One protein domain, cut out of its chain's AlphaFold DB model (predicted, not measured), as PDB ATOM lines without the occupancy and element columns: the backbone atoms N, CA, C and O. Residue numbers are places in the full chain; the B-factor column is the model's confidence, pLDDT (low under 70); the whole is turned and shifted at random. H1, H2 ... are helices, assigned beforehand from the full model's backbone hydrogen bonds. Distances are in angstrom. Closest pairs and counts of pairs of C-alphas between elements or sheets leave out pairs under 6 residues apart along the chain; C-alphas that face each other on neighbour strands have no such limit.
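What this domain is: This is residues 16 to 68 of the 86 residues of the protein "ABC transporter permease subunit" of Candidatus Acetothermia bacterium (UniProt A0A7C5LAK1). One long helix, H3, makes the length of the model, and the short H2 folds back along its first part as a helical hairpin, with the short H1 set at a slant over the other side of H2. The last stretch of H3, residues 57 to 68, sticks out free. The printed part has 53 residues, all helix in class, with three named helices in the order H1, H2, H3 and no named strand. It is loose, with a radius of gyration of the C-alphas of 12.7 A, and only just flat, spanning 43 by 23 by 13 A.

Where its parts are: H3, residues 42 to 68, is 38.3 A long and ends at C-alpha 68 (5.489, 40.508, -29.242). H2 is residues 29 to 38, 14.2 A. H1, residues 16 to 24, 12.3 A, begins at C-alpha 16 (26.319, 36.492, -37.118).

How they stand to each other: H3 touches H2 with residues 42 to 52 alone; the closest C-alphas, of Met 33 and Val 45, are 5.1 A apart. This hairpin has a shallow tilt of 25 degrees, opposite ways. H1 touches H2, closest at the C-alphas of Trp 22 and Tyr 31, 5.5 A, at a steep tilt of 55 degrees, the same way. H1 and H3 are apart. In H1, H2 and H3 every O i to N i+4 pair is within hydrogen-bond range.

The domain as a whole: The C-alphas farthest apart, of Met 39 and Arg 68, are 42.6 A apart. The printed part has no cut, and both links are tight. Mean pLDDT of the printed part is 78.3; residues 18, 24, 63 and 66 to 68 are under 70.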
ATOM      1  N   GLY A  16      25.959  37.360 -35.997       75.75
ATOM      2  CA  GLY A  16      26.319  36.492 -37.118       75.75
ATOM      3  C   GLY A  16      26.118  37.142 -38.488       75.75
ATOM      4  O   GLY A  16      26.981  37.002 -39.348       75.75
ATOM      5  N   ALA A  17      25.038  37.904 -38.686       78.12
ATOM      6  CA  ALA A  17      24.809  38.663 -39.917       78.12
ATOM      7  C   ALA A  17      25.887  39.737 -40.127       78.12
ATOM      8  O   ALA A  17      26.423  39.871 -41.225       78.12
ATOM      9  N   THR A  18      26.265  40.438 -39.053       68.94
ATOM     10  CA  THR A  18      27.310  41.471 -39.092       68.94
ATOM     11  C   THR A  18      28.674  40.863 -39.423       68.94
ATOM     12  O   THR A  18      29.363  41.350 -40.313       68.94
ATOM     13  N   ILE A  19      29.052  39.760 -38.766       72.69
ATOM     14  CA  ILE A  19      30.313  39.050 -39.041       72.69
ATOM     15  C   ILE A  19      30.310  38.452 -40.456       72.69
ATOM     16  O   ILE A  19      31.316  38.523 -41.157       72.69
ATOM     17  N   GLY A  20      29.181  37.899 -40.907       77.62
ATOM     18  CA  GLY A  20      29.031  37.364 -42.262       77.62
ATOM     19  C   GLY A  20      29.259  38.423 -43.343       77.62
ATOM     20  O   GLY A  20      29.899  38.145 -44.357       77.62
ATOM     21  N   GLU A  21      28.823  39.659 -43.091       80.50
ATOM     22  CA  GLU A  21      29.087  40.795 -43.975       80.50
ATOM     23  C   GLU A  21      30.587  41.137 -44.044       80.50
ATOM     24  O   GLU A  21      31.083  41.497 -45.106       80.50
ATOM     25  N   TRP A  22      31.352  40.950 -42.962       73.12
ATOM     26  CA  TRP A  22      32.796  41.234 -42.945       73.12
ATOM     27  C   TRP A  22      33.615  40.223 -43.751       73.12
ATOM     28  O   TRP A  22      34.620  40.588 -44.356       73.12
ATOM     29  N   VAL A  23      33.209  38.950 -43.745       71.50
ATOM     30  CA  VAL A  23      33.998  37.846 -44.320       71.50
ATOM     31  C   VAL A  23      33.829  37.736 -45.839       71.50
ATOM     32  O   VAL A  23      34.741  37.263 -46.517       71.50
ATOM     33  N   GLY A  24      32.688  38.163 -46.391       66.50
ATOM     34  CA  GLY A  24      32.358  37.893 -47.797       66.50
ATOM     35  C   GLY A  24      31.761  39.044 -48.602       66.50
ATOM     36  O   GLY A  24      31.667  38.923 -49.826       66.50
ATOM     37  N   ALA A  25      31.350  40.150 -47.978       75.44
ATOM     38  CA  ALA A  25      30.737  41.237 -48.730       75.44
ATOM     39  C   ALA A  25      31.803  42.084 -49.437       75.44
ATOM     40  O   ALA A  25      32.792  42.502 -48.842       75.44
ATOM     41  N   ARG A  26      31.579  42.376 -50.723       70.38
ATOM     42  CA  ARG A  26      32.386  43.339 -51.502       70.38
ATOM     43  C   ARG A  26      31.877  44.780 -51.377       70.38
ATOM     44  O   ARG A  26      32.447  45.695 -51.958       70.38
ATOM     45  N   SER A  27      30.771  44.957 -50.663       71.31
ATOM     46  CA  SER A  27      30.098  46.224 -50.398       71.31
ATOM     47  C   SER A  27      29.199  46.040 -49.184       71.31
ATOM     48  O   SER A  27      28.527  45.015 -49.086       71.31
ATOM     49  N   GLY A  28      29.150  47.020 -48.294       79.25
ATOM     50  CA  GLY A  28      28.381  46.916 -47.057       79.25
ATOM     51  C   GLY A  28      28.934  47.851 -45.994       79.25
ATOM     52  O   GLY A  28      30.058  48.332 -46.134       79.25
ATOM     53  N   LEU A  29      28.172  48.124 -44.938       76.19
ATOM     54  CA  LEU A  29      28.606  49.051 -43.881       76.19
ATOM     55  C   LEU A  29      29.738  48.452 -43.039       76.19
ATOM     56  O   LEU A  29      30.681  49.162 -42.691       76.19
ATOM     57  N   GLY A  30      29.692  47.140 -42.783       75.56
ATOM     58  CA  GLY A  30      30.782  46.418 -42.120       75.56
ATOM     59  C   GLY A  30      32.063  46.393 -42.961       75.56
ATOM     60  O   GLY A  30      33.146  46.670 -42.450       75.56
ATOM     61  N   TYR A  31      31.924  46.163 -44.271       80.88
ATOM     62  CA  TYR A  31      33.034  46.220 -45.228       80.88
ATOM     63  C   TYR A  31      33.640  47.630 -45.322       80.88
ATOM     64  O   TYR A  31      34.859  47.786 -45.246       80.88
ATOM     65  N   LEU A  32      32.798  48.670 -45.414       81.12
ATOM     66  CA  LEU A  32      33.244  50.063 -45.493       81.12
ATOM     67  C   LEU A  32      34.008  50.481 -44.233       81.12
ATOM     68  O   LEU A  32      35.012  51.184 -44.331       81.12
ATOM     69  N   MET A  33      33.549  50.039 -43.058       81.00
ATOM     70  CA  MET A  33      34.224  50.296 -41.787       81.00
ATOM     71  C   MET A  33      35.598  49.624 -41.750       81.00
ATOM     72  O   MET A  33      36.577  50.281 -41.403       81.00
ATOM     73  N   LEU A  34      35.684  48.349 -42.146       80.81
ATOM     74  CA  LEU A  34      36.936  47.592 -42.167       80.81
ATOM     75  C   LEU A  34      37.952  48.207 -43.141       80.81
ATOM     76  O   LEU A  34      39.113  48.412 -42.787       80.81
ATOM     77  N   GLN A  35      37.501  48.579 -44.339       83.25
ATOM     78  CA  GLN A  35      38.334  49.235 -45.343       83.25
ATOM     79  C   GLN A  35      38.784  50.634 -44.894       83.25
ATOM     80  O   GLN A  35      39.948  50.998 -45.053       83.25
ATOM     81  N   SER A  36      37.887  51.418 -44.296       81.31
ATOM     82  CA  SER A  36      38.204  52.774 -43.827       81.31
ATOM     83  C   SER A  36      39.127  52.770 -42.612       81.31
ATOM     84  O   SER A  36      39.971  53.656 -42.488       81.31
ATOM     85  N   ASN A  37      39.012  51.757 -41.748       81.69
ATOM     86  CA  ASN A  37      39.933  51.533 -40.638       81.69
ATOM     87  C   ASN A  37      41.352  51.252 -41.155       81.69
ATOM     88  O   ASN A  37      42.303  51.862 -40.673       81.69
ATOM     89  N   ALA A  38      41.483  50.441 -42.215       81.81
ATOM     90  CA  ALA A  38      42.769  50.188 -42.871       81.81
ATOM     91  C   ALA A  38      43.402  51.457 -43.482       81.81
ATOM     92  O   ALA A  38      44.623  51.554 -43.565       81.81
ATOM     93  N   MET A  39      42.591  52.446 -43.871       85.94
ATOM     94  CA  MET A  39      43.047  53.766 -44.333       85.94
ATOM     95  C   MET A  39      43.131  54.825 -43.223       85.94
ATOM     96  O   MET A  39      43.362  55.994 -43.529       85.94
ATOM     97  N   LEU A  40      42.951  54.444 -41.951       82.94
ATOM     98  CA  LEU A  40      42.953  55.334 -40.779       82.94
ATOM     99  C   LEU A  40      41.982  56.527 -40.904       82.94
ATOM    100  O   LEU A  40      42.169  57.577 -40.290       82.94
ATOM    101  N   ARG A  41      40.909  56.360 -41.685       85.38
ATOM    102  CA  ARG A  41      39.861  57.365 -41.895       85.38
ATOM    103  C   ARG A  41      38.829  57.281 -40.778       85.38
ATOM    104  O   ARG A  41      37.781  56.647 -40.910       85.38
ATOM    105  N   VAL A  42      39.177  57.874 -39.637       86.50
ATOM    106  CA  VAL A  42      38.373  57.817 -38.404       86.50
ATOM    107  C   VAL A  42      37.001  58.478 -38.586       86.50
ATOM    108  O   VAL A  42      36.026  58.023 -37.996       86.50
ATOM    109  N   ASP A  43      36.901  59.481 -39.461       87.06
ATOM    110  CA  ASP A  43      35.657  60.124 -39.896       87.06
ATOM    111  C   ASP A  43      34.641  59.109 -40.446       87.06
ATOM    112  O   ASP A  43      33.491  59.054 -40.001       87.06
ATOM    113  N   VAL A  44      35.082  58.250 -41.366       85.44
ATOM    114  CA  VAL A  44      34.219  57.244 -42.001       85.44
ATOM    115  C   VAL A  44      33.939  56.080 -41.054       85.44
ATOM    116  O   VAL A  44      32.820  55.572 -41.020       85.44
ATOM    117  N   VAL A  45      34.922  55.679 -40.243       85.25
ATOM    118  CA  VAL A  45      34.736  54.638 -39.221       85.25
ATOM    119  C   VAL A  45      33.679  55.066 -38.202       85.25
ATOM    120  O   VAL A  45      32.794  54.278 -37.881       85.25
ATOM    121  N   PHE A  46      33.712  56.315 -37.734       87.81
ATOM    122  CA  PHE A  46      32.734  56.818 -36.771       87.81
ATOM    123  C   PHE A  46      31.328  56.903 -37.377       87.81
ATOM    124  O   PHE A  46      30.363  56.448 -36.763       87.81
ATOM    125  N   ALA A  47      31.213  57.401 -38.614       87.69
ATOM    126  CA  ALA A  47      29.951  57.392 -39.353       87.69
ATOM    127  C   ALA A  47      29.400  55.963 -39.520       87.69
ATOM    128  O   ALA A  47      28.213  55.726 -39.292       87.69
ATOM    129  N   ALA A  48      30.263  54.994 -39.843       84.75
ATOM    130  CA  ALA A  48      29.881  53.592 -39.972       84.75
ATOM    131  C   ALA A  48      29.435  52.981 -38.635       84.75
ATOM    132  O   ALA A  48      28.433  52.272 -38.615       84.75
ATOM    133  N   ILE A  49      30.097  53.294 -37.515       85.19
ATOM    134  CA  ILE A  49      29.684  52.851 -36.170       85.19
ATOM    135  C   ILE A  49      28.286  53.375 -35.828       85.19
ATOM    136  O   ILE A  49      27.441  52.609 -35.362       85.19
ATOM    137  N   VAL A  50      28.015  54.660 -36.075       88.44
ATOM    138  CA  VAL A  50      26.689  55.253 -35.836       88.44
ATOM    139  C   VAL A  50      25.629  54.558 -36.693       88.44
ATOM    140  O   VAL A  50      24.572  54.183 -36.183       88.44
ATOM    141  N   MET A  51      25.928  54.311 -37.971       85.25
ATOM    142  CA  MET A  51      25.012  53.626 -38.883       85.25
ATOM    143  C   MET A  51      24.761  52.169 -38.470       85.25
ATOM    144  O   MET A  51      23.615  51.725 -38.442       85.25
ATOM    145  N   LEU A  52      25.810  51.438 -38.086       80.94
ATOM    146  CA  LEU A  52      25.718  50.069 -37.570       80.94
ATOM    147  C   LEU A  52      24.918  50.017 -36.266       80.94
ATOM    148  O   LEU A  52      24.113  49.108 -36.080       80.94
ATOM    149  N   THR A  53      25.076  51.013 -35.394       83.50
ATOM    150  CA  THR A  53      24.297  51.131 -34.155       83.50
ATOM    151  C   THR A  53      22.818  51.359 -34.462       83.50
ATOM    152  O   THR A  53      21.965  50.689 -33.886       83.50
ATOM    153  N   LEU A  54      22.499  52.251 -35.405       84.19
ATOM    154  CA  LEU A  54      21.128  52.500 -35.862       84.19
ATOM    155  C   LEU A  54      20.485  51.249 -36.469       84.19
ATOM    156  O   LEU A  54      19.348  50.922 -36.133       84.19
ATOM    157  N   ILE A  55      21.209  50.527 -37.325       79.81
ATOM    158  CA  ILE A  55      20.726  49.283 -37.939       79.81
ATOM    159  C   ILE A  55      20.556  48.189 -36.886       79.81
ATOM    160  O   ILE A  55      19.532  47.510 -36.877       79.81
ATOM    161  N   GLY A  56      21.509  48.048 -35.964       74.44
ATOM    162  CA  GLY A  56      21.406  47.129 -34.833       74.44
ATOM    163  C   GLY A  56      20.187  47.434 -33.963       74.44
ATOM    164  O   GLY A  56      19.453  46.520 -33.593       74.44
ATOM    165  N   LEU A  57      19.909  48.715 -33.708       80.12
ATOM    166  CA  LEU A  57      18.734  49.156 -32.959       80.12
ATOM    167  C   LEU A  57      17.430  48.882 -33.722       80.12
ATOM    168  O   LEU A  57      16.466  48.410 -33.123       80.12
ATOM    169  N   LEU A  58      17.406  49.119 -35.038       79.06
ATOM    170  CA  LEU A  58      16.275  48.803 -35.918       79.06
ATOM    171  C   LEU A  58      15.991  47.301 -35.963       79.06
ATOM    172  O   LEU A  58      14.838  46.895 -35.822       79.06
ATOM    173  N   LEU A  59      17.026  46.474 -36.108       70.88
ATOM    174  CA  LEU A  59      16.918  45.018 -36.054       70.88
ATOM    175  C   LEU A  59      16.420  44.562 -34.685       70.88
ATOM    176  O   LEU A  59      15.507  43.746 -34.613       70.88
ATOM    177  N   PHE A  60      16.950  45.133 -33.601       72.44
ATOM    178  CA  PHE A  60      16.503  44.844 -32.241       72.44
ATOM    179  C   PHE A  60      15.036  45.245 -32.007       72.44
ATOM    180  O   PHE A  60      14.279  44.516 -31.365       72.44
ATOM    181  N   MET A  61      14.594  46.374 -32.568       74.38
ATOM    182  CA  MET A  61      13.193  46.800 -32.542       74.38
ATOM    183  C   MET A  61      12.294  45.879 -33.370       74.38
ATOM    184  O   MET A  61      11.262  45.432 -32.867       74.38
ATOM    185  N   GLY A  62      12.675  45.574 -34.613       73.81
ATOM    186  CA  GLY A  62      11.937  44.669 -35.497       73.81
ATOM    187  C   GLY A  62      11.791  43.287 -34.873       73.81
ATOM    188  O   GLY A  62      10.708  42.704 -34.844       73.81
ATOM    189  N   LEU A  63      12.858  42.822 -34.241       68.69
ATOM    190  CA  LEU A  63      12.858  41.620 -33.443       68.69
ATOM    191  C   LEU A  63      11.905  41.701 -32.247       68.69
ATOM    192  O   LEU A  63      11.129  40.774 -32.055       68.69
ATOM    193  N   ARG A  64      11.907  42.786 -31.462       71.38
ATOM    194  CA  ARG A  64      10.939  42.968 -30.366       71.38
ATOM    195  C   ARG A  64       9.492  42.946 -30.856       71.38
ATOM    196  O   ARG A  64       8.605  42.489 -30.137       71.38
ATOM    197  N   ILE A  65       9.231  43.458 -32.057       71.25
ATOM    198  CA  ILE A  65       7.903  43.417 -32.680       71.25
ATOM    199  C   ILE A  65       7.534  41.973 -33.032       71.25
ATOM    200  O   ILE A  65       6.425  41.540 -32.716       71.25
ATOM    201  N   ILE A  66       8.461  41.220 -33.631       67.69
ATOM    202  CA  ILE A  66       8.286  39.791 -33.922       67.69
ATOM    203  C   ILE A  66       8.060  39.012 -32.620       67.69
ATOM    204  O   ILE A  66       7.099  38.253 -32.529       67.69
ATOM    205  N   GLU A  67       8.864  39.271 -31.587       68.00
ATOM    206  CA  GLU A  67       8.747  38.676 -30.255       68.00
ATOM    207  C   GLU A  67       7.350  38.931 -29.675       68.00
ATOM    208  O   GLU A  67       6.662  37.985 -29.311       68.00
ATOM    209  N   ARG A  68       6.855  40.178 -29.691       66.75
ATOM    210  CA  ARG A  68       5.489  40.508 -29.242       66.75
ATOM    211  C   ARG A  68       4.401  39.834 -30.071       66.75
ATOM    212  O   ARG A  68       3.357  39.494 -29.521       66.75
TER     213      ARG A  68